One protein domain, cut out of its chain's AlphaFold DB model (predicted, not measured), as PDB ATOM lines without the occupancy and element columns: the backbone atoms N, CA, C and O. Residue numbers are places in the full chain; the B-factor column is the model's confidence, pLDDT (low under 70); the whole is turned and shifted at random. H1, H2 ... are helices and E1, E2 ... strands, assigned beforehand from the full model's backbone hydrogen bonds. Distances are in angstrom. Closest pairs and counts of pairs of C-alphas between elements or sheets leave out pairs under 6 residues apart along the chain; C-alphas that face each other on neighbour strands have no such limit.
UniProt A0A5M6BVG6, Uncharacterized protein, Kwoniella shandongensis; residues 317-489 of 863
ATOM      1  N   SER A 317     196.287 217.892 144.613       70.56
ATOM      2  CA  SER A 317     197.041 218.442 143.482       70.56
ATOM      3  C   SER A 317     196.196 219.272 142.503       70.56
ATOM      4  O   SER A 317     196.759 220.100 141.791       70.56
ATOM      5  N   GLN A 318     194.861 219.147 142.484       80.38
ATOM      6  CA  GLN A 318     193.976 220.050 141.725       80.38
ATOM      7  C   GLN A 318     194.005 221.513 142.225       80.38
ATOM      8  O   GLN A 318     193.463 222.406 141.565       80.38
ATOM      9  N   TRP A 319     194.605 221.745 143.397       85.44
ATOM     10  CA  TRP A 319     194.809 223.052 144.015       85.44
ATOM     11  C   TRP A 319     196.267 223.526 143.953       85.44
ATOM     12  O   TRP A 319     196.570 224.524 144.588       85.44
ATOM     13  N   SER A 320     197.164 222.856 143.218       88.50
ATOM     14  CA  SER A 320     198.528 223.369 143.014       88.50
ATOM     15  C   SER A 320     198.528 224.679 142.224       88.50
ATOM     16  O   SER A 320     197.629 224.916 141.416       88.50
ATOM     17  N   ALA A 321     199.554 225.512 142.391       90.25
ATOM     18  CA  ALA A 321     199.681 226.814 141.740       90.25
ATOM     19  C   ALA A 321     199.513 226.717 140.211       90.25
ATOM     20  O   ALA A 321     198.780 227.504 139.612       90.25
ATOM     21  N   LYS A 322     200.077 225.672 139.585       90.56
ATOM     22  CA  LYS A 322     199.893 225.365 138.153       90.56
ATOM     23  C   LYS A 322     198.419 225.141 137.771       90.56
ATOM     24  O   LYS A 322     197.988 225.592 136.715       90.56
ATOM     25  N   ASN A 323     197.650 224.471 138.631       88.38
ATOM     26  CA  ASN A 323     196.230 224.155 138.428       88.38
ATOM     27  C   ASN A 323     195.270 225.244 138.950       88.38
ATOM     28  O   ASN A 323     194.060 225.154 138.735       88.38
ATOM     29  N   LEU A 324     195.785 226.263 139.647       88.62
ATOM     30  CA  LEU A 324     195.065 227.492 139.990       88.62
ATOM     31  C   LEU A 324     195.284 228.585 138.935       88.62
ATOM     32  O   LEU A 324     194.347 229.315 138.620       88.62
ATOM     33  N   ALA A 325     196.466 228.643 138.313       88.06
ATOM     34  CA  ALA A 325     196.752 229.549 137.201       88.06
ATOM     35  C   ALA A 325     195.761 229.376 136.033       88.06
ATOM     36  O   ALA A 325     195.258 230.360 135.499       88.06
ATOM     37  N   THR A 326     195.387 228.134 135.704       84.62
ATOM     38  CA  THR A 326     194.377 227.829 134.672       84.62
ATOM     39  C   THR A 326     192.941 228.214 135.053       84.62
ATOM     40  O   THR A 326     192.058 228.162 134.203       84.62
ATOM     41  N   LYS A 327     192.684 228.615 136.310       80.56
ATOM     42  CA  LYS A 327     191.359 229.036 136.807       80.56
ATOM     43  C   LYS A 327     191.178 230.558 136.846       80.56
ATOM     44  O   LYS A 327     190.063 231.012 137.082       80.56
ATOM     45  N   GLY A 328     192.238 231.345 136.641       77.56
ATOM     46  CA  GLY A 328     192.166 232.796 136.400       77.56
ATOM     47  C   GLY A 328     191.649 233.694 137.541       77.56
ATOM     48  O   GLY A 328     191.484 234.889 137.315       77.56
ATOM     49  N   LEU A 329     191.391 233.173 138.751       86.81
ATOM     50  CA  LEU A 329     190.848 233.952 139.888       86.81
ATOM     51  C   LEU A 329     191.901 234.424 140.911       86.81
ATOM     52  O   LEU A 329     191.550 235.085 141.896       86.81
ATOM     53  N   LEU A 330     193.177 234.098 140.694       90.25
ATOM     54  CA  LEU A 330     194.309 234.556 141.501       90.25
ATOM     55  C   LEU A 330     195.271 235.382 140.639       90.25
ATOM     56  O   LEU A 330     195.482 235.087 139.463       90.25
ATOM     57  N   LYS A 331     195.869 236.416 141.237       91.19
ATOM     58  CA  LYS A 331     196.901 237.232 140.588       91.19
ATOM     59  C   LYS A 331     198.194 236.425 140.400       91.19
ATOM     60  O   LYS A 331     198.523 235.574 141.228       91.19
ATOM     61  N   LYS A 332     198.948 236.731 139.337       91.06
ATOM     62  CA  LYS A 332     200.197 236.031 138.988       91.06
ATOM     63  C   LYS A 332     201.253 236.100 140.100       91.06
ATOM     64  O   LYS A 332     201.863 235.086 140.402       91.06
ATOM     65  N   ASP A 333     201.412 237.254 140.745       93.06
ATOM     66  CA  ASP A 333     202.370 237.460 141.842       93.06
ATOM     67  C   ASP A 333     202.187 236.448 142.989       93.06
ATOM     68  O   ASP A 333     203.153 235.842 143.450       93.06
ATOM     69  N   LEU A 334     200.939 236.200 143.390       93.81
ATOM     70  CA  LEU A 334     200.596 235.201 144.398       93.81
ATOM     71  C   LEU A 334     200.811 233.772 143.886       93.81
ATOM     72  O   LEU A 334     201.273 232.922 144.640       93.81
ATOM     73  N   LEU A 335     200.496 233.491 142.619       94.62
ATOM     74  CA  LEU A 335     200.705 232.170 142.014       94.62
ATOM     75  C   LEU A 335     202.198 231.810 141.919       94.62
ATOM     76  O   LEU A 335     202.566 230.670 142.203       94.62
ATOM     77  N   ASP A 336     203.059 232.777 141.600       95.00
ATOM     78  CA  ASP A 336     204.514 232.597 141.557       95.00
ATOM     79  C   ASP A 336     205.081 232.351 142.978       95.00
ATOM     80  O   ASP A 336     205.897 231.446 143.180       95.00
ATOM     81  N   GLN A 337     204.582 233.070 143.996       94.75
ATOM     82  CA  GLN A 337     204.898 232.819 145.415       94.75
ATOM     83  C   GLN A 337     204.407 231.439 145.896       94.75
ATOM     84  O   GLN A 337     205.137 230.720 146.581       94.75
ATOM     85  N   MET A 338     203.187 231.043 145.518       95.62
ATOM     86  CA  MET A 338     202.619 229.724 145.812       95.62
ATOM     87  C   MET A 338     203.467 228.606 145.187       95.62
ATOM     88  O   MET A 338     203.808 227.642 145.869       95.62
ATOM     89  N   ALA A 339     203.892 228.760 143.930       94.94
ATOM     90  CA  ALA A 339     204.774 227.806 143.259       94.94
ATOM     91  C   ALA A 339     206.163 227.706 143.927       94.94
ATOM     92  O   ALA A 339     206.755 226.624 143.956       94.94
ATOM     93  N   ALA A 340     206.687 228.797 144.496       93.81
ATOM     94  CA  ALA A 340     207.912 228.760 145.297       93.81
ATOM     95  C   ALA A 340     207.713 227.990 146.617       93.81
ATOM     96  O   ALA A 340     208.504 227.102 146.937       93.81
ATOM     97  N   ALA A 341     206.624 228.254 147.346       93.56
ATOM     98  CA  ALA A 341     206.291 227.541 148.582       93.56
ATOM     99  C   ALA A 341     206.013 226.038 148.358       93.56
ATOM    100  O   ALA A 341     206.379 225.211 149.197       93.56
ATOM    101  N   GLU A 342     205.429 225.665 147.215       93.00
ATOM    102  CA  GLU A 342     205.245 224.265 146.806       93.00
ATOM    103  C   GLU A 342     206.574 223.527 146.618       93.00
ATOM    104  O   GLU A 342     206.687 222.388 147.067       93.00
ATOM    105  N   LYS A 343     207.598 224.164 146.028       91.25
ATOM    106  CA  LYS A 343     208.941 223.562 145.904       91.25
ATOM    107  C   LYS A 343     209.532 223.224 147.271       91.25
ATOM    108  O   LYS A 343     210.063 222.131 147.442       91.25
ATOM    109  N   VAL A 344     209.387 224.117 148.253       87.62
ATOM    110  CA  VAL A 344     209.863 223.873 149.624       87.62
ATOM    111  C   VAL A 344     209.057 222.750 150.295       87.62
ATOM    112  O   VAL A 344     209.642 221.861 150.905       87.62
ATOM    113  N   GLY A 345     207.730 222.710 150.123       81.81
ATOM    114  CA  GLY A 345     206.881 221.624 150.643       81.81
ATOM    115  C   GLY A 345     207.064 220.260 149.958       81.81
ATOM    116  O   GLY A 345     206.675 219.239 150.521       81.81
ATOM    117  N   LEU A 346     207.651 220.230 148.758       83.88
ATOM    118  CA  LEU A 346     208.003 219.016 148.010       83.88
ATOM    119  C   LEU A 346     209.456 218.560 148.228       83.88
ATOM    120  O   LEU A 346     209.813 217.473 147.764       83.88
ATOM    121  N   ALA A 347     210.278 219.360 148.914       78.06
ATOM    122  CA  ALA A 347     211.697 219.087 149.103       78.06
ATOM    123  C   ALA A 347     211.947 217.789 149.890       78.06
ATOM    124  O   ALA A 347     211.234 217.465 150.845       78.06
ATOM    125  N   LYS A 348     212.996 217.069 149.498       77.50
ATOM    126  CA  LYS A 348     213.487 215.807 150.067       77.50
ATOM    127  C   LYS A 348     214.877 216.013 150.667       77.50
ATOM    128  O   LYS A 348     215.563 216.964 150.317       77.50
ATOM    129  N   GLU A 349     215.349 215.064 151.473       65.31
ATOM    130  CA  GLU A 349     216.685 215.097 152.106       65.31
ATOM    131  C   GLU A 349     217.862 215.330 151.131       65.31
ATOM    132  O   GLU A 349     218.899 215.847 151.540       65.31
ATOM    133  N   GLY A 350     217.710 214.972 149.849       71.88
ATOM    134  CA  GLY A 350     218.711 215.216 148.801       71.88
ATOM    135  C   GLY A 350     218.745 216.649 148.250       71.88
ATOM    136  O   GLY A 350     219.741 217.032 147.646       71.88
ATOM    137  N   ASP A 351     217.710 217.461 148.488       73.19
ATOM    138  CA  ASP A 351     217.535 218.785 147.867       73.19
ATOM    139  C   ASP A 351     218.238 219.918 148.655       73.19
ATOM    140  O   ASP A 351     218.016 221.110 148.416       73.19
ATOM    141  N   GLY A 352     219.090 219.552 149.622       79.00
ATOM    142  CA  GLY A 352     220.046 220.429 150.303       79.00
ATOM    143  C   GLY A 352     219.425 221.674 150.940       79.00
ATOM    144  O   GLY A 352     218.792 221.608 151.994       79.00
ATOM    145  N   GLY A 353     219.632 222.836 150.312       80.69
ATOM    146  CA  GLY A 353     219.130 224.122 150.803       80.69
ATOM    147  C   GLY A 353     217.605 224.168 150.952       80.69
ATOM    148  O   GLY A 353     217.117 224.671 151.962       80.69
ATOM    149  N   LEU A 354     216.860 223.577 150.009       79.50
ATOM    150  CA  LEU A 354     215.391 223.539 150.056       79.50
ATOM    151  C   LEU A 354     214.876 222.650 151.194       79.50
ATOM    152  O   LEU A 354     213.886 222.987 151.835       79.50
ATOM    153  N   TRP A 355     215.572 221.549 151.491       77.62
ATOM    154  CA  TRP A 355     215.264 220.700 152.644       77.62
ATOM    155  C   TRP A 355     215.472 221.452 153.961       77.62
ATOM    156  O   TRP A 355     214.595 221.465 154.823       77.62
ATOM    157  N   ASN A 356     216.603 222.150 154.089       76.00
ATOM    158  CA  ASN A 356     216.897 222.968 155.263       76.00
ATOM    159  C   ASN A 356     215.888 224.114 155.442       76.00
ATOM    160  O   ASN A 356     215.511 224.408 156.574       76.00
ATOM    161  N   GLU A 357     215.412 224.736 154.357       80.12
ATOM    162  CA  GLU A 357     214.327 225.725 154.409       80.12
ATOM    163  C   GLU A 357     212.999 225.096 154.856       80.12
ATOM    164  O   GLU A 357     212.317 225.647 155.719       80.12
ATOM    165  N   ALA A 358     212.659 223.911 154.347       75.56
ATOM    166  CA  ALA A 358     211.427 223.208 154.694       75.56
ATOM    167  C   ALA A 358     211.377 222.716 156.152       75.56
ATOM    168  O   ALA A 358     210.297 222.572 156.735       75.56
ATOM    169  N   LEU A 359     212.543 222.493 156.766       74.00
ATOM    170  CA  LEU A 359     212.695 222.185 158.190       74.00
ATOM    171  C   LEU A 359     212.740 223.427 159.102       74.00
ATOM    172  O   LEU A 359     212.802 223.269 160.326       74.00
ATOM    173  N   LYS A 360     212.665 224.652 158.560       77.00
ATOM    174  CA  LYS A 360     212.455 225.859 159.373       77.00
ATOM    175  C   LYS A 360     211.012 225.906 159.868       77.00
ATOM    176  O   LYS A 360     210.068 226.016 159.084       77.00
ATOM    177  N   ASP A 361     210.860 225.872 161.183       73.69
ATOM    178  CA  ASP A 361     209.629 226.249 161.869       73.69
ATOM    179  C   ASP A 361     209.750 227.689 162.400       73.69
ATOM    180  O   ASP A 361     210.848 228.228 162.541       73.69
ATOM    181  N   ASP A 362     208.611 228.297 162.700       73.19
ATOM    182  CA  ASP A 362     208.442 229.608 163.322       73.19
ATOM    183  C   ASP A 362     207.294 229.509 164.353       73.19
ATOM    184  O   ASP A 362     206.454 228.605 164.284       73.19
ATOM    185  N   TRP A 363     207.261 230.397 165.344       72.38
ATOM    186  CA  TRP A 363     206.299 230.371 166.445       72.38
ATOM    187  C   TRP A 363     205.096 231.288 166.193       72.38
ATOM    188  O   TRP A 363     205.237 232.434 165.763       72.38
ATOM    189  N   ASP A 364     203.902 230.804 166.525       76.44
ATOM    190  CA  ASP A 364     202.684 231.598 166.693       76.44
ATOM    191  C   ASP A 364     202.140 231.416 168.123       76.44
ATOM    192  O   ASP A 364     202.224 230.327 168.688       76.44
ATOM    193  N   GLU A 365     201.582 232.466 168.730       68.62
ATOM    194  CA  GLU A 365     201.125 232.417 170.129       68.62
ATOM    195  C   GLU A 365     199.937 231.465 170.371       68.62
ATOM    196  O   GLU A 365     199.872 230.826 171.425       68.62
ATOM    197  N   ASP A 366     199.029 231.328 169.400       73.75
ATOM    198  CA  ASP A 366     197.847 230.461 169.494       73.75
ATOM    199  C   ASP A 366     198.156 229.058 168.963       73.75
ATOM    200  O   ASP A 366     197.812 228.041 169.578       73.75
ATOM    201  N   PHE A 367     198.829 228.994 167.809       73.88
ATOM    202  CA  PHE A 367     199.106 227.736 167.130       73.88
ATOM    203  C   PHE A 367     200.390 227.048 167.602       73.88
ATOM    204  O   PHE A 367     200.499 225.849 167.365       73.88
ATOM    205  N   GLY A 368     201.340 227.711 168.264       71.38
ATOM    206  CA  GLY A 368     202.662 227.153 168.586       71.38
ATOM    207  C   GLY A 368     203.568 227.026 167.345       71.38
ATOM    208  O   GLY A 368     203.460 227.858 166.446       71.38
ATOM    209  N   PRO A 369     204.450 226.007 167.249       72.88
ATOM    210  CA  PRO A 369     205.382 225.875 166.130       72.88
ATOM    211  C   PRO A 369     204.668 225.468 164.833       72.88
ATOM    212  O   PRO A 369     203.905 224.494 164.790       72.88
ATOM    213  N   VAL A 370     204.928 226.209 163.760       79.19
ATOM    214  CA  VAL A 370     204.389 226.002 162.407       79.19
ATOM    215  C   VAL A 370     205.508 226.171 161.370       79.19
ATOM    216  O   VAL A 370     206.417 226.958 161.617       79.19
ATOM    217  N   PRO A 371     205.468 225.507 160.198       85.19
ATOM    218  CA  PRO A 371     206.479 225.718 159.161       85.19
ATOM    219  C   PRO A 371     206.569 227.193 158.752       85.19
ATOM    220  O   PRO A 371     205.547 227.818 158.450       85.19
ATOM    221  N   ALA A 372     207.782 227.748 158.709       86.06
ATOM    222  CA  ALA A 372     208.006 229.181 158.491       86.06
ATOM    223  C   ALA A 372     207.405 229.665 157.156       86.06
ATOM    224  O   ALA A 372     206.765 230.715 157.093       86.06
ATOM    225  N   VAL A 373     207.504 228.839 156.106       90.69
ATOM    226  CA  VAL A 373     206.866 229.073 154.797       90.69
ATOM    227  C   VAL A 373     205.341 229.189 154.913       90.69
ATOM    228  O   VAL A 373     204.744 230.066 154.293       90.69
ATOM    229  N   ALA A 374     204.696 228.356 155.735       92.19
ATOM    230  CA  ALA A 374     203.247 228.400 155.924       92.19
ATOM    231  C   ALA A 374     202.804 229.659 156.688       92.19
ATOM    232  O   ALA A 374     201.794 230.260 156.323       92.19
ATOM    233  N   LYS A 375     203.575 230.110 157.689       90.69
ATOM    234  CA  LYS A 375     203.327 231.387 158.383       90.69
ATOM    235  C   LYS A 375     203.540 232.587 157.450       90.69
ATOM    236  O   LYS A 375     202.672 233.455 157.390       90.69
ATOM    237  N   LYS A 376     204.617 232.596 156.650       93.38
ATOM    238  CA  LYS A 376     204.885 233.617 155.617       93.38
ATOM    239  C   LYS A 376     203.731 233.733 154.616       93.38
ATOM    240  O   LYS A 376     203.193 234.820 154.426       93.38
ATOM    241  N   MET A 377     203.303 232.614 154.031       95.44
ATOM    242  CA  MET A 377     202.198 232.603 153.067       95.44
ATOM    243  C   MET A 377     200.848 232.941 153.710       95.44
ATOM    244  O   MET A 377     200.026 233.592 153.074       95.44
ATOM    245  N   ALA A 378     200.618 232.579 154.978       94.44
ATOM    246  CA  ALA A 378     199.410 232.986 155.694       94.44
ATOM    247  C   ALA A 378     199.335 234.507 155.922       94.44
ATOM    248  O   ALA A 378     198.239 235.057 155.859       94.44
ATOM    249  N   MET A 379     200.462 235.195 156.151       92.44
ATOM    250  CA  MET A 379     200.499 236.667 156.224       92.44
ATOM    251  C   MET A 379     200.242 237.306 154.852       92.44
ATOM    252  O   MET A 379     199.433 238.223 154.734       92.44
ATOM    253  N   GLU A 380     200.862 236.779 153.797       93.50
ATOM    254  CA  GLU A 380     200.717 237.314 152.438       93.50
ATOM    255  C   GLU A 380     199.303 237.113 151.857       93.50
ATOM    256  O   GLU A 380     198.766 237.985 151.175       93.50
ATOM    257  N   ILE A 381     198.647 236.000 152.196       94.00
ATOM    258  CA  ILE A 381     197.232 235.753 151.889       94.00
ATOM    259  C   ILE A 381     196.311 236.610 152.776       94.00
ATOM    260  O   ILE A 381     195.295 237.107 152.290       94.00
ATOM    261  N   ALA A 382     196.659 236.854 154.046       91.06
ATOM    262  CA  ALA A 382     195.881 237.721 154.936       91.06
ATOM    263  C   ALA A 382     195.769 239.160 154.408       91.06
ATOM    264  O   ALA A 382     194.683 239.733 154.444       91.06
ATOM    265  N   ASN A 383     196.848 239.695 153.827       90.44
ATOM    266  CA  ASN A 383     196.864 241.000 153.151       90.44
ATOM    267  C   ASN A 383     195.887 241.088 151.957       90.44
ATOM    268  O   ASN A 383     195.568 242.181 151.492       90.44
ATOM    269  N   ARG A 384     195.410 239.941 151.454       91.19
ATOM    270  CA  ARG A 384     194.531 239.797 150.282       91.19
ATOM    271  C   ARG A 384     193.100 239.370 150.656       91.19
ATOM    272  O   ARG A 384     192.283 239.171 149.760       91.19
ATOM    273  N   ILE A 385     192.779 239.244 151.950       90.56
ATOM    274  CA  ILE A 385     191.456 238.852 152.466       90.56
ATOM    275  C   ILE A 385     190.850 239.998 153.284       90.56
ATOM    276  O   ILE A 385     191.353 240.355 154.349       90.56
ATOM    277  N   SER A 386     189.713 240.536 152.840       89.00
ATOM    278  CA  SER A 386     188.955 241.528 153.605       89.00
ATOM    279  C   SER A 386     187.922 240.881 154.532       89.00
ATOM    280  O   SER A 386     187.427 239.773 154.302       89.00
ATOM    281  N   SER A 387     187.476 241.627 155.546       86.56
ATOM    282  CA  SER A 387     186.356 241.231 156.414       86.56
ATOM    283  C   SER A 387     185.056 240.944 155.642       86.56
ATOM    284  O   SER A 387     184.210 240.190 156.124       86.56
ATOM    285  N   ARG A 388     184.887 241.521 154.440       89.75
ATOM    286  CA  ARG A 388     183.738 241.260 153.561       89.75
ATOM    287  C   ARG A 388     183.801 239.850 152.979       89.75
ATOM    288  O   ARG A 388     182.773 239.178 152.926       89.75
ATOM    289  N   ASP A 389     184.990 239.391 152.610       90.75
ATOM    290  CA  ASP A 389     185.211 238.079 151.993       90.75
ATOM    291  C   ASP A 389     185.051 236.969 153.036       90.75
ATOM    292  O   ASP A 389     184.410 235.954 152.769       90.75
ATOM    293  N   ILE A 390     185.507 237.213 154.272       90.44
ATOM    294  CA  ILE A 390     185.250 236.336 155.427       90.44
ATOM    295  C   ILE A 390     183.740 236.222 155.703       90.44
ATOM    296  O   ILE A 390     183.230 235.121 155.915       90.44
ATOM    297  N   ALA A 391     182.994 237.333 155.650       90.00
ATOM    298  CA  ALA A 391     181.540 237.318 155.833       90.00
ATOM    299  C   ALA A 391     180.800 236.604 154.682       90.00
ATOM    300  O   ALA A 391     179.795 235.927 154.911       90.00
ATOM    301  N   GLN A 392     181.285 236.711 153.442       91.88
ATOM    302  CA  GLN A 392     180.732 235.965 152.307       91.88
ATOM    303  C   GLN A 392     181.047 234.467 152.405       91.88
ATOM    304  O   GLN A 392     180.138 233.653 152.254       91.88
ATOM    305  N   LEU A 393     182.283 234.096 152.755       92.12
ATOM    306  CA  LEU A 393     182.688 232.714 153.030       92.12
ATOM    307  C   LEU A 393     181.820 232.088 154.131       92.12
ATOM    308  O   LEU A 393     181.297 230.988 153.949       92.12
ATOM    309  N   ALA A 394     181.600 232.808 155.238       90.88
ATOM    310  CA  ALA A 394     180.714 232.387 156.321       90.88
ATOM    311  C   ALA A 394     179.291 232.095 155.819       90.88
ATOM    312  O   ALA A 394     178.737 231.030 156.104       90.88
ATOM    313  N   ASN A 395     178.717 233.006 155.026       91.25
ATOM    314  CA  ASN A 395     177.387 232.837 154.444       91.25
ATOM    315  C   ASN A 395     177.320 231.644 153.479       91.25
ATOM    316  O   ASN A 395     176.406 230.825 153.596       91.25
ATOM    317  N   THR A 396     178.294 231.473 152.581       90.88
ATOM    318  CA  THR A 396     178.300 230.342 151.641       90.88
ATOM    319  C   THR A 396     178.485 229.002 152.352       90.88
ATOM    320  O   THR A 396     177.775 228.051 152.033       90.88
ATOM    321  N   LEU A 397     179.333 228.915 153.385       89.19
ATOM    322  CA  LEU A 397     179.436 227.716 154.231       89.19
ATOM    323  C   LEU A 397     178.110 227.415 154.960       89.19
ATOM    324  O   LEU A 397     177.705 226.253 155.053       89.19
ATOM    325  N   LYS A 398     177.390 228.448 155.419       88.75
ATOM    326  CA  LYS A 398     176.066 228.343 156.064       88.75
ATOM    327  C   LYS A 398     174.991 227.840 155.088       88.75
ATOM    328  O   LYS A 398     174.168 227.012 155.473       88.75
ATOM    329  N   VAL A 399     175.027 228.265 153.822       88.12
ATOM    330  CA  VAL A 399     174.166 227.736 152.742       88.12
ATOM    331  C   VAL A 399     174.559 226.302 152.371       88.12
ATOM    332  O   VAL A 399     173.697 225.425 152.331       88.12
ATOM    333  N   ARG A 400     175.853 226.012 152.188       85.19
ATOM    334  CA  ARG A 400     176.341 224.663 151.857       85.19
ATOM    335  C   ARG A 400     175.962 223.647 152.936       85.19
ATOM    336  O   ARG A 400     175.485 222.565 152.605       85.19
ATOM    337  N   LYS A 401     176.060 224.013 154.221       84.50
ATOM    338  CA  LYS A 401     175.632 223.164 155.347       84.50
ATOM    339  C   LYS A 401     174.120 222.886 155.349       84.50
ATOM    340  O   LYS A 401     173.740 221.761 155.645       84.50
ATOM    341  N   LYS A 402     173.265 223.840 154.949       84.06
ATOM    342  CA  LYS A 402     171.817 223.592 154.752       84.06
ATOM    343  C   LYS A 402     171.542 222.594 153.617       84.06
ATOM    344  O   LYS A 402     170.634 221.776 153.735       84.06
ATOM    345  N   ASN A 403     172.324 222.653 152.539       80.25
ATOM    346  CA  ASN A 403     172.107 221.846 151.334       80.25
ATOM    347  C   ASN A 403     172.750 220.440 151.421       80.25
ATOM    348  O   ASN A 403     172.298 219.499 150.767       80.25
ATOM    349  N   THR A 404     173.791 220.262 152.242       73.31
ATOM    350  CA  THR A 404     174.518 218.992 152.417       73.31
ATOM    351  C   THR A 404     173.831 218.062 153.424       73.31
ATOM    352  O   THR A 404     173.659 218.406 154.587       73.31
ATOM    353  N   LYS A 405     173.548 216.804 153.046       59.69
ATOM    354  CA  LYS A 405     172.943 215.814 153.969       59.69
ATOM    355  C   LYS A 405     173.927 215.005 154.837       59.69
ATOM    356  O   LYS A 405     173.486 214.424 155.823       59.69
ATOM    357  N   LYS A 406     175.228 214.917 154.499       66.75
ATOM    358  CA  LYS A 406     176.156 213.926 155.112       66.75
ATOM    359  C   LYS A 406     177.387 214.485 155.850       66.75
ATOM    360  O   LYS A 406     177.537 214.181 157.032       66.75
ATOM    361  N   LEU A 407     178.283 215.234 155.190       66.50
ATOM    362  CA  LEU A 407     179.582 215.611 155.788       66.50
ATOM    363  C   LEU A 407     179.543 216.942 156.557       66.50
ATOM    364  O   LEU A 407     179.878 216.958 157.738       66.50
ATOM    365  N   ASP A 408     179.084 218.036 155.934       71.94
ATOM    366  CA  ASP A 408     179.075 219.374 156.563       71.94
ATOM    367  C   ASP A 408     178.213 219.450 157.835       71.94
ATOM    368  O   ASP A 408     178.513 220.227 158.738       71.94
ATOM    369  N   ASN A 409     177.200 218.589 157.975       74.56
ATOM    370  CA  ASN A 409     176.399 218.487 159.202       74.56
ATOM    371  C   ASN A 409     177.215 218.054 160.428       74.56
ATOM    372  O   ASN A 409     176.823 218.354 161.551       74.56
ATOM    373  N   LYS A 410     178.360 217.385 160.226       79.00
ATOM    374  CA  LYS A 410     179.293 217.011 161.299       79.00
ATOM    375  C   LYS A 410     180.357 218.081 161.573       79.00
ATOM    376  O   LYS A 410     180.981 218.022 162.629       79.00
ATOM    377  N   ARG A 411     180.557 219.034 160.652       80.69
ATOM    378  CA  ARG A 411     181.557 220.103 160.783       80.69
ATOM    379  C   ARG A 411     181.118 221.160 161.803       80.69
ATOM    380  O   ARG A 411     179.920 221.483 161.864       80.69
ATOM    381  N   PRO A 412     182.061 221.731 162.580       82.94
ATOM    382  CA  PRO A 412     181.766 222.856 163.457       82.94
ATOM    383  C   PRO A 412     181.240 224.039 162.641       82.94
ATOM    384  O   PRO A 412     181.583 224.224 161.472       82.94
ATOM    385  N   GLU A 413     180.377 224.839 163.254       86.25
ATOM    386  CA  GLU A 413     179.887 226.072 162.639       86.25
ATOM    387  C   GLU A 413     181.051 227.044 162.443       86.25
ATOM    388  O   GLU A 413     181.926 227.130 163.304       86.25
ATOM    389  N   PHE A 414     181.086 227.744 161.307       88.44
ATOM    390  CA  PHE A 414     182.243 228.560 160.931       88.44
ATOM    391  C   PHE A 414     182.552 229.645 161.970       88.44
ATOM    392  O   PHE A 414     183.698 229.782 162.380       88.44
ATOM    393  N   GLU A 415     181.520 230.332 162.468       85.44
ATOM    394  CA  GLU A 415     181.618 231.338 163.535       85.44
ATOM    395  C   GLU A 415     182.267 230.754 164.806       85.44
ATOM    396  O   GLU A 415     183.168 231.357 165.384       85.44
ATOM    397  N   LYS A 416     181.881 229.531 165.205       86.12
ATOM    398  CA  LYS A 416     182.491 228.841 166.347       86.12
ATOM    399  C   LYS A 416     183.936 228.426 166.066       86.12
ATOM    400  O   LYS A 416     184.798 228.694 166.890       86.12
ATOM    401  N   TRP A 417     184.202 227.797 164.922       87.19
ATOM    402  CA  TRP A 417     185.551 227.370 164.532       87.19
ATOM    403  C   TRP A 417     186.516 228.562 164.446       87.19
ATOM    404  O   TRP A 417     187.659 228.438 164.871       87.19
ATOM    405  N   LEU A 418     186.047 229.723 163.975       85.75
ATOM    406  CA  LEU A 418     186.835 230.954 163.908       85.75
ATOM    407  C   LEU A 418     187.150 231.499 165.311       85.75
ATOM    408  O   LEU A 418     188.292 231.869 165.571       85.75
ATOM    409  N   ASN A 419     186.182 231.482 166.232       80.88
ATOM    410  CA  ASN A 419     186.402 231.840 167.639       80.88
ATOM    411  C   ASN A 419     187.336 230.843 168.360       80.88
ATOM    412  O   ASN A 419     188.168 231.254 169.168       80.88
ATOM    413  N   ASP A 420     187.238 229.546 168.042       77.62
ATOM    414  CA  ASP A 420     188.090 228.486 168.601       77.62
ATOM    415  C   ASP A 420     189.577 228.645 168.185       77.62
ATOM    416  O   ASP A 420     190.441 228.086 168.860       77.62
ATOM    417  N   ILE A 421     189.890 229.403 167.117       77.06
ATOM    418  CA  ILE A 421     191.266 229.685 166.636       77.06
ATOM    419  C   ILE A 421     191.716 231.154 166.766       77.06
ATOM    420  O   ILE A 421     192.871 231.459 166.484       77.06
ATOM    421  N   SER A 422     190.821 232.068 167.155       63.12
ATOM    422  CA  SER A 422     191.089 233.514 167.241       63.12
ATOM    423  C   SER A 422     190.935 233.982 168.689       63.12
ATOM    424  O   SER A 422     189.961 234.646 169.042       63.12
ATOM    425  N   HIS A 423     191.865 233.587 169.567       55.22
ATOM    426  CA  HIS A 423     191.739 233.855 171.007       55.22
ATOM    427  C   HIS A 423     191.864 235.343 171.379       55.22
ATOM    428  O   HIS A 423     191.431 235.729 172.467       55.22
ATOM    429  N   SER A 424     192.376 236.193 170.479       50.31
ATOM    430  CA  SER A 424     192.180 237.644 170.543       50.31
ATOM    431  C   SER A 424     191.304 238.134 169.384       50.31
ATOM    432  O   SER A 424     191.461 237.724 168.235       50.31
ATOM    433  N   MET A 425     190.369 239.034 169.695       47.28
ATOM    434  CA  MET A 425     189.442 239.658 168.741       47.28
ATOM    435  C   MET A 425     190.025 240.935 168.096       47.28
ATOM    436  O   MET A 425     189.273 241.841 167.730       47.28
ATOM    437  N   ASP A 426     191.353 241.039 167.941       59.50
ATOM    438  CA  ASP A 426     191.914 242.090 167.083       59.50
ATOM    439  C   ASP A 426     191.547 241.787 165.627       59.50
ATOM    440  O   ASP A 426     192.061 240.857 165.000       59.50
ATOM    441  N   ARG A 427     190.659 242.623 165.076       60.09
ATOM    442  CA  ARG A 427     190.169 242.538 163.696       60.09
ATOM    443  C   ARG A 427     191.298 242.506 162.661       60.09
ATOM    444  O   ARG A 427     191.074 241.963 161.584       60.09
ATOM    445  N   LYS A 428     192.485 243.047 162.972       70.12
ATOM    446  CA  LYS A 428     193.658 243.004 162.085       70.12
ATOM    447  C   LYS A 428     194.257 241.602 161.947       70.12
ATOM    448  O   LYS A 428     194.737 241.264 160.873       70.12
ATOM    449  N   GLN A 429     194.215 240.775 162.995       80.56
ATOM    450  CA  GLN A 429     194.822 239.437 162.974       80.56
ATOM    451  C   GLN A 429     193.892 238.349 162.419       80.56
ATOM    452  O   GLN A 429     194.373 237.299 161.992       80.56
ATOM    453  N   VAL A 430     192.574 238.582 162.384       87.06
ATOM    454  CA  VAL A 430     191.578 237.573 161.972       87.06
ATOM    455  C   VAL A 430     191.873 236.937 160.599       87.06
ATOM    456  O   VAL A 430     191.809 235.710 160.530       87.06
ATOM    457  N   PRO A 431     192.250 237.665 159.523       90.50
ATOM    458  CA  PRO A 431     192.547 237.038 158.226       90.50
ATOM    459  C   PRO A 431     193.794 236.133 158.256       90.50
ATOM    460  O   PRO A 431     193.826 235.092 157.595       90.50
ATOM    461  N   PHE A 432     194.796 236.481 159.070       91.12
ATOM    462  CA  PHE A 432     196.001 235.674 159.283       91.12
ATOM    463  C   PHE A 432     195.697 234.411 160.096       91.12
ATOM    464  O   PHE A 432     196.013 233.306 159.649       91.12
ATOM    465  N   LYS A 433     195.009 234.546 161.238       89.69
ATOM    466  CA  LYS A 433     194.634 233.410 162.096       89.69
ATOM    467  C   LYS A 433     193.673 232.452 161.379       89.69
ATOM    468  O   LYS A 433     193.869 231.241 161.457       89.69
ATOM    469  N   LEU A 434     192.725 232.977 160.594       91.69
ATOM    470  CA  LEU A 434     191.882 232.216 159.660       91.69
ATOM    471  C   LEU A 434     192.728 231.346 158.719       91.69
ATOM    472  O   LEU A 434     192.518 230.136 158.644       91.69
ATOM    473  N   THR A 435     193.686 231.955 158.020       93.06
ATOM    474  CA  THR A 435     194.478 231.290 156.975       93.06
ATOM    475  C   THR A 435     195.449 230.258 157.561       93.06
ATOM    476  O   THR A 435     195.505 229.117 157.094       93.06
ATOM    477  N   LEU A 436     196.166 230.615 158.633       91.50
ATOM    478  CA  LEU A 436     197.100 229.717 159.316       91.50
ATOM    479  C   LEU A 436     196.372 228.569 160.037       91.50
ATOM    480  O   LEU A 436     196.844 227.432 160.012       91.50
ATOM    481  N   GLY A 437     195.193 228.826 160.611       89.94
ATOM    482  CA  GLY A 437     194.343 227.796 161.211       89.94
ATOM    483  C   GLY A 437     193.800 226.799 160.187       89.94
ATOM    484  O   GLY A 437     193.770 225.599 160.458       89.94
ATOM    485  N   TRP A 438     193.450 227.263 158.984       90.94
ATOM    486  CA  TRP A 438     193.004 226.400 157.883       90.94
ATOM    487  C   TRP A 438     194.111 225.444 157.410       90.94
ATOM    488  O   TRP A 438     193.863 224.253 157.205       90.94
ATOM    489  N   PHE A 439     195.353 225.936 157.324       92.31
ATOM    490  CA  PHE A 439     196.545 225.108 157.113       92.31
ATOM    491  C   PHE A 439     196.760 224.114 158.265       92.31
ATOM    492  O   PHE A 439     196.903 222.913 158.023       92.31
ATOM    493  N   CYS A 440     196.744 224.586 159.519       89.31
ATOM    494  CA  CYS A 440     197.019 223.764 160.702       89.31
ATOM    495  C   CYS A 440     196.020 222.612 160.873       89.31
ATOM    496  O   CYS A 440     196.428 221.508 161.241       89.31
ATOM    497  N   ASP A 441     194.741 222.837 160.557       88.12
ATOM    498  CA  ASP A 441     193.697 221.808 160.567       88.12
ATOM    499  C   ASP A 441     194.034 220.631 159.632       88.12
ATOM    500  O   ASP A 441     193.728 219.481 159.956       88.12
ATOM    501  N   THR A 442     194.707 220.882 158.505       86.06
ATOM    502  CA  THR A 442     195.170 219.818 157.602       86.06
ATOM    503  C   THR A 442     196.542 219.270 157.987       86.06
ATOM    504  O   THR A 442     196.664 218.055 158.150       86.06
ATOM    505  N   TYR A 443     197.530 220.143 158.206       87.31
ATOM    506  CA  TYR A 443     198.906 219.783 158.568       87.31
ATOM    507  C   TYR A 443     198.966 218.873 159.804       87.31
ATOM    508  O   TYR A 443     199.597 217.823 159.763       87.31
ATOM    509  N   ARG A 444     198.229 219.195 160.878       85.69
ATOM    510  CA  ARG A 444     198.249 218.439 162.150       85.69
ATOM    511  C   ARG A 444     197.283 217.248 162.190       85.69
ATOM    512  O   ARG A 444     196.833 216.834 163.260       85.69
ATOM    513  N   CYS A 445     196.927 216.717 161.019       83.88
ATOM    514  CA  CYS A 445     196.059 215.553 160.816       83.88
ATOM    515  C   CYS A 445     194.680 215.600 161.512       83.88
ATOM    516  O   CYS A 445     194.109 214.543 161.785       83.88
ATOM    517  N   LYS A 446     194.093 216.776 161.781       85.12
ATOM    518  CA  LYS A 446     192.766 216.885 162.428       85.12
ATOM    519  C   LYS A 446     191.719 216.055 161.660       85.12
ATOM    520  O   LYS A 446     191.783 216.025 160.425       85.12
ATOM    521  N   PRO A 447     190.749 215.389 162.317       80.56
ATOM    522  CA  PRO A 447     189.731 214.603 161.618       80.56
ATOM    523  C   PRO A 447     188.968 215.422 160.566       80.56
ATOM    524  O   PRO A 447     188.519 216.529 160.859       80.56
ATOM    525  N   LEU A 448     188.771 214.875 159.360       77.56
ATOM    526  CA  LEU A 448     188.145 215.576 158.222       77.56
ATOM    527  C   LEU A 448     186.760 216.165 158.553       77.56
ATOM    528  O   LEU A 448     186.413 217.252 158.102       77.56
ATOM    529  N   ASN A 449     185.981 215.474 159.388       77.69
ATOM    530  CA  ASN A 449     184.671 215.928 159.857       77.69
ATOM    531  C   ASN A 449     184.731 217.050 160.913       77.69
ATOM    532  O   ASN A 449     183.682 217.572 161.271       77.69
ATOM    533  N   ARG A 450     185.917 217.395 161.434       78.94
ATOM    534  CA  ARG A 450     186.165 218.518 162.357       78.94
ATOM    535  C   ARG A 450     186.844 219.719 161.690       78.94
ATOM    536  O   ARG A 450     186.782 220.807 162.257       78.94
ATOM    537  N   ARG A 451     187.487 219.536 160.532       81.94
ATOM    538  CA  ARG A 451     188.017 220.641 159.717       81.94
ATOM    539  C   ARG A 451     186.868 221.422 159.082       81.94
ATOM    540  O   ARG A 451     185.803 220.851 158.829       81.94
ATOM    541  N   GLN A 452     187.117 222.672 158.704       84.44
ATOM    542  CA  GLN A 452     186.373 223.276 157.593       84.44
ATOM    543  C   GLN A 452     186.767 222.589 156.268       84.44
ATOM    544  O   GLN A 452     187.275 221.463 156.258       84.44
ATOM    545  N   GLY A 453     186.458 223.197 155.129       79.06
ATOM    546  CA  GLY A 453     187.029 222.756 153.862       79.06
ATOM    547  C   GLY A 453     186.277 223.270 152.650       79.06
ATOM    548  O   GLY A 453     185.057 223.480 152.702       79.06
ATOM    549  N   ILE A 454     187.019 223.454 151.568       82.44
ATOM    550  CA  ILE A 454     186.531 223.989 150.298       82.44
ATOM    551  C   ILE A 454     185.996 222.857 149.406       82.44
ATOM    552  O   ILE A 454     186.545 221.758 149.379       82.44
ATOM    553  N   CYS A 455     184.863 223.089 148.736       77.94
ATOM    554  CA  CYS A 455     184.202 222.119 147.858       77.94
ATOM    555  C   CYS A 455     183.155 222.835 146.997       77.94
ATOM    556  O   CYS A 455     182.379 223.614 147.544       77.94
ATOM    557  N   ASP A 456     183.096 222.523 145.699       78.56
ATOM    558  CA  ASP A 456     182.141 223.106 144.741       78.56
ATOM    559  C   ASP A 456     180.772 222.399 144.695       78.56
ATOM    560  O   ASP A 456     179.886 222.770 143.927       78.56
ATOM    561  N   GLN A 457     180.570 221.382 145.537       77.00
ATOM    562  CA  GLN A 457     179.289 220.693 145.714       77.00
ATOM    563  C   GLN A 457     178.859 220.702 147.190       77.00
ATOM    564  O   GLN A 457     179.701 220.507 148.072       77.00
ATOM    565  N   PRO A 458     177.557 220.871 147.501       75.94
ATOM    566  CA  PRO A 458     176.433 221.200 146.611       75.94
ATOM    567  C   PRO A 458     176.324 222.697 146.246       75.94
ATOM    568  O   PRO A 458     175.291 223.119 145.738       75.94
ATOM    569  N   VAL A 459     177.335 223.517 146.555       82.88
ATOM    570  CA  VAL A 459     177.373 224.950 146.226       82.88
ATOM    571  C   VAL A 459     178.754 225.258 145.642       82.88
ATOM    572  O   VAL A 459     179.728 224.903 146.309       82.88
ATOM    573  N   PRO A 460     178.867 225.894 144.459       84.50
ATOM    574  CA  PRO A 460     180.158 226.305 143.915       84.50
ATOM    575  C   PRO A 460     180.846 227.284 144.870       84.50
ATOM    576  O   PRO A 460     180.212 228.180 145.429       84.50
ATOM    577  N   MET A 461     182.147 227.097 145.077       88.50
ATOM    578  CA  MET A 461     182.961 227.916 145.973       88.50
ATOM    579  C   MET A 461     184.241 228.409 145.316       88.50
ATOM    580  O   MET A 461     184.590 229.561 145.525       88.50
ATOM    581  N   THR A 462     184.932 227.579 144.532       85.19
ATOM    582  CA  THR A 462     186.180 227.939 143.836       85.19
ATOM    583  C   THR A 462     185.941 228.524 142.449       85.19
ATOM    584  O   THR A 462     186.841 229.159 141.904       85.19
ATOM    585  N   THR A 463     184.731 228.359 141.909       84.50
ATOM    586  CA  THR A 463     184.263 228.945 140.641       84.50
ATOM    587  C   THR A 463     183.292 230.121 140.826       84.50
ATOM    588  O   THR A 463     182.924 230.773 139.850       84.50
ATOM    589  N   ASP A 464     182.876 230.423 142.061       86.88
ATOM    590  CA  ASP A 464     182.001 231.563 142.356       86.88
ATOM    591  C   ASP A 464     182.748 232.901 142.202       86.88
ATOM    592  O   ASP A 464     183.865 233.071 142.689       86.88
ATOM    593  N   LYS A 465     182.116 233.891 141.560       85.00
ATOM    594  CA  LYS A 465     182.753 235.185 141.241       85.00
ATOM    595  C   LYS A 465     183.022 236.086 142.455       85.00
ATOM    596  O   LYS A 465     183.683 237.106 142.294       85.00
ATOM    597  N   LYS A 466     182.488 235.766 143.639       86.38
ATOM    598  CA  LYS A 466     182.612 236.579 144.858       86.38
ATOM    599  C   LYS A 466     183.567 235.935 145.863       86.38
ATOM    600  O   LYS A 466     184.476 236.603 146.342       86.38
ATOM    601  N   ILE A 467     183.418 234.635 146.128       90.50
ATOM    602  CA  ILE A 467     184.280 233.898 147.068       90.50
ATOM    603  C   ILE A 467     185.366 233.038 146.406       90.50
ATOM    604  O   ILE A 467     186.209 232.499 147.120       90.50
ATOM    605  N   GLY A 468     185.397 232.919 145.075       90.56
ATOM    606  CA  GLY A 468     186.337 232.057 144.346       90.56
ATOM    607  C   GLY A 468     187.803 232.299 144.688       90.56
ATOM    608  O   GLY A 468     188.541 231.343 144.905       90.56
ATOM    609  N   SER A 469     188.210 233.563 144.830       92.25
ATOM    610  CA  SER A 469     189.590 233.924 145.177       92.25
ATOM    611  C   SER A 469     189.975 233.431 146.584       92.25
ATOM    612  O   SER A 469     190.921 232.657 146.731       92.25
ATOM    613  N   ILE A 470     189.189 233.764 147.621       93.75
ATOM    614  CA  ILE A 470     189.434 233.287 148.996       93.75
ATOM    615  C   ILE A 470     189.295 231.760 149.116       93.75
ATOM    616  O   ILE A 470     190.080 231.125 149.817       93.75
ATOM    617  N   ALA A 471     188.359 231.143 148.393       91.88
ATOM    618  CA  ALA A 471     188.201 229.693 148.369       91.88
ATOM    619  C   ALA A 471     189.403 228.987 147.717       91.88
ATOM    620  O   ALA A 471     189.857 227.973 148.243       91.88
ATOM    621  N   GLN A 472     189.961 229.523 146.627       92.56
ATOM    622  CA  GLN A 472     191.181 228.987 146.014       92.56
ATOM    623  C   GLN A 472     192.408 229.187 146.916       92.56
ATOM    624  O   GLN A 472     193.175 228.243 147.087       92.56
ATOM    625  N   MET A 473     192.561 230.347 147.572       94.69
ATOM    626  CA  MET A 473     193.650 230.578 148.537       94.69
ATOM    627  C   MET A 473     193.588 229.614 149.736       94.69
ATOM    628  O   MET A 473     194.607 229.048 150.126       94.69
ATOM    629  N   LEU A 474     192.401 229.361 150.300       93.00
ATOM    630  CA  LEU A 474     192.242 228.419 151.415       93.00
ATOM    631  C   LEU A 474     192.410 226.953 150.977       93.00
ATOM    632  O   LEU A 474     193.039 226.174 151.693       93.00
ATOM    633  N   ALA A 475     191.930 226.577 149.786       90.25
ATOM    634  CA  ALA A 475     192.169 225.249 149.214       90.25
ATOM    635  C   ALA A 475     193.661 225.002 148.911       90.25
ATOM    636  O   ALA A 475     194.159 223.893 149.113       90.25
ATOM    637  N   TRP A 476     194.393 226.043 148.504       93.06
ATOM    638  CA  TRP A 476     195.847 225.996 148.369       93.06
ATOM    639  C   TRP A 476     196.544 225.769 149.719       93.06
ATOM    640  O   TRP A 476     197.425 224.918 149.818       93.06
ATOM    641  N   MET A 477     196.104 226.431 150.797       93.75
ATOM    642  CA  MET A 477     196.633 226.172 152.147       93.75
ATOM    643  C   MET A 477     196.325 224.746 152.648       93.75
ATOM    644  O   MET A 477     197.147 224.162 153.356       93.75
ATOM    645  N   GLU A 478     195.196 224.134 152.255       88.75
ATOM    646  CA  GLU A 478     194.944 222.698 152.489       88.75
ATOM    647  C   GLU A 478     195.936 221.806 151.713       88.75
ATOM    648  O   GLU A 478     196.421 220.801 152.245       88.75
ATOM    649  N   TYR A 479     196.279 222.171 150.474       88.38
ATOM    650  CA  TYR A 479     197.271 221.455 149.669       88.38
ATOM    651  C   TYR A 479     198.688 221.585 150.245       88.38
ATOM    652  O   TYR A 479     199.313 220.559 150.517       88.38
ATOM    653  N   LEU A 480     199.154 222.801 150.558       89.44
ATOM    654  CA  LEU A 480     200.440 223.036 151.231       89.44
ATOM    655  C   LEU A 480     200.515 222.288 152.573       89.44
ATOM    656  O   LEU A 480     201.530 221.664 152.879       89.44
ATOM    657  N   GLY A 481     199.425 222.283 153.350       88.19
ATOM    658  CA  GLY A 481     199.320 221.502 154.584       88.19
ATOM    659  C   GLY A 481     199.473 219.997 154.361       88.19
ATOM    660  O   GLY A 481     200.053 219.316 155.200       88.19
ATOM    661  N   THR A 482     199.015 219.479 153.217       84.12
ATOM    662  CA  THR A 482     199.179 218.068 152.828       84.12
ATOM    663  C   THR A 482     200.622 217.756 152.409       84.12
ATOM    664  O   THR A 482     201.155 216.720 152.802       84.12
ATOM    665  N   LEU A 483     201.276 218.659 151.666       83.31
ATOM    666  CA  LEU A 483     202.693 218.539 151.294       83.31
ATOM    667  C   LEU A 483     203.591 218.510 152.542       83.31
ATOM    668  O   LEU A 483     204.295 217.528 152.783       83.31
ATOM    669  N   MET A 484     203.468 219.531 153.395       82.06
ATOM    670  CA  MET A 484     204.231 219.661 154.642       82.06
ATOM    671  C   MET A 484     203.948 218.505 155.617       82.06
ATOM    672  O   MET A 484     204.862 218.035 156.291       82.06
ATOM    673  N   MET A 485     202.711 217.991 155.678       79.75
ATOM    674  CA  MET A 485     202.372 216.803 156.476       79.75
ATOM    675  C   MET A 485     203.178 215.579 156.022       79.75
ATOM    676  O   MET A 485     203.781 214.912 156.861       79.75
ATOM    677  N   ASN A 486     203.213 215.304 154.711       72.44
ATOM    678  CA  ASN A 486     203.942 214.169 154.136       72.44
ATOM    679  C   ASN A 486     205.459 214.299 154.337       72.44
ATOM    680  O   ASN A 486     206.127 213.335 154.704       72.44
ATOM    681  N   GLN A 487     205.996 215.504 154.147       73.19
ATOM    682  CA  GLN A 487     207.409 215.806 154.345       73.19
ATOM    683  C   GLN A 487     207.845 215.609 155.806       73.19
ATOM    684  O   GLN A 487     208.871 214.989 156.091       73.19
ATOM    685  N   ARG A 488     207.034 216.082 156.763       71.44
ATOM    686  CA  ARG A 488     207.350 216.006 158.196       71.44
ATOM    687  C   ARG A 488     207.103 214.625 158.822       71.44
ATOM    688  O   ARG A 488     207.458 214.440 159.983       71.44
ATOM    689  N   LEU A 489     206.611 213.623 158.078       66.06
ATOM    690  CA  LEU A 489     206.498 212.233 158.566       66.06
ATOM    691  C   LEU A 489     207.847 211.676 159.074       66.06
ATOM    692  O   LEU A 489     207.871 210.991 160.100       66.06
TER     693      LEU A 489
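This is residues 317 to 489 of the 863 residues of an uncharacterized protein of Kwoniella shandongensis (UniProt A0A5M6BVG6). The core is a bundle of four helices packed side by side or slantwise, H2, H4, H7 and H8, in which H2 and H7 sit on opposite sides of the antiparallel pair H4 and H8. At one end of the long axis lies the short helix H3, with a small strand hairpin, E1 and E2, between it and H4 along the chain; toward the other end lies H5, which meets H8 only near the starts of both, by residues 389 to 393 of H5 and 470 to 471 of H8, with H6 touching both H5 and H7, while H1 packs on H2. The printed part has 173 residues, with eight named helices and two named strands in the order H1 H2 H3 E1 E2 H4 H5 H6 H7 H8, and is mostly helix. It is compact, with a radius of gyration of the C-alphas of 15.6 A and spans of 48 by 36 by 31 A.

E1, residues 361 to 364, and E2, residues 368 to 371, form an antiparallel hairpin, with N 362 and O 370 within hydrogen-bond range at 2.8 A and N 364 and O 368 at 3.0 A. H4, residues 372 to 382, follows E2 directly; its closest C-alpha to E1 is that of Ala 372, 4.8 A from that of Asp 361. H7, residues 430 to 443, touches H4 at a steep tilt of 42 degrees, opposite ways, closest at the C-alphas of Ala 382 and Pro 431, 4.7 A. H8, residues 468 to 488, touches H7 at a steep tilt of 42 degrees, the same way, closest at the C-alphas of Tyr 443 and Gly 481, 4.4 A. H8 and H4 only just touch, with 3 pairs of C-alphas within 8 A, the closest those of Ile 381 and Met 473, 7.1 A. H2, residues 332 to 346, touches H8 with residues 341 to 346 alone, at a shallow tilt of 18 degrees, closest at the C-alphas of Gly 345 and Met 484, 5.2 A. H2 and H7 are apart. H1, residues 321 to 325, touches H2 at the C-alphas of Ala 321 and Ala 339, 5.4 A, and H3, residues 353 to 358, touches H2 at those of Val 344 and Ala 358, 5.3 A. H5, residues 387 to 403, touches H6, residues 414 to 421, at the C-alphas of Ala 394 and Phe 414, 6.2 A. Every O i to N i+4 pair is within hydrogen-bond range in H1, H2, H3, H4, H5, H6 and H8; in H7 9 of 10 are.

H1 begins at C-alpha 321 (199.681, 226.814, 141.740). H8 measures 29.8 A and ends at C-alpha 488 (207.350, 216.006, 158.196); H5 measures 24.6 A, H2 20.8 A and H7 19.5 A.

The C-alphas farthest apart, of Gly 352 and Lys 402, are 48.5 A apart. The printed part has no cut, and the link from H7 to H8, residues 444 to 467, is long. Mean pLDDT of the printed part is 83.5; 12 residues are under 70, among them 422 to 427.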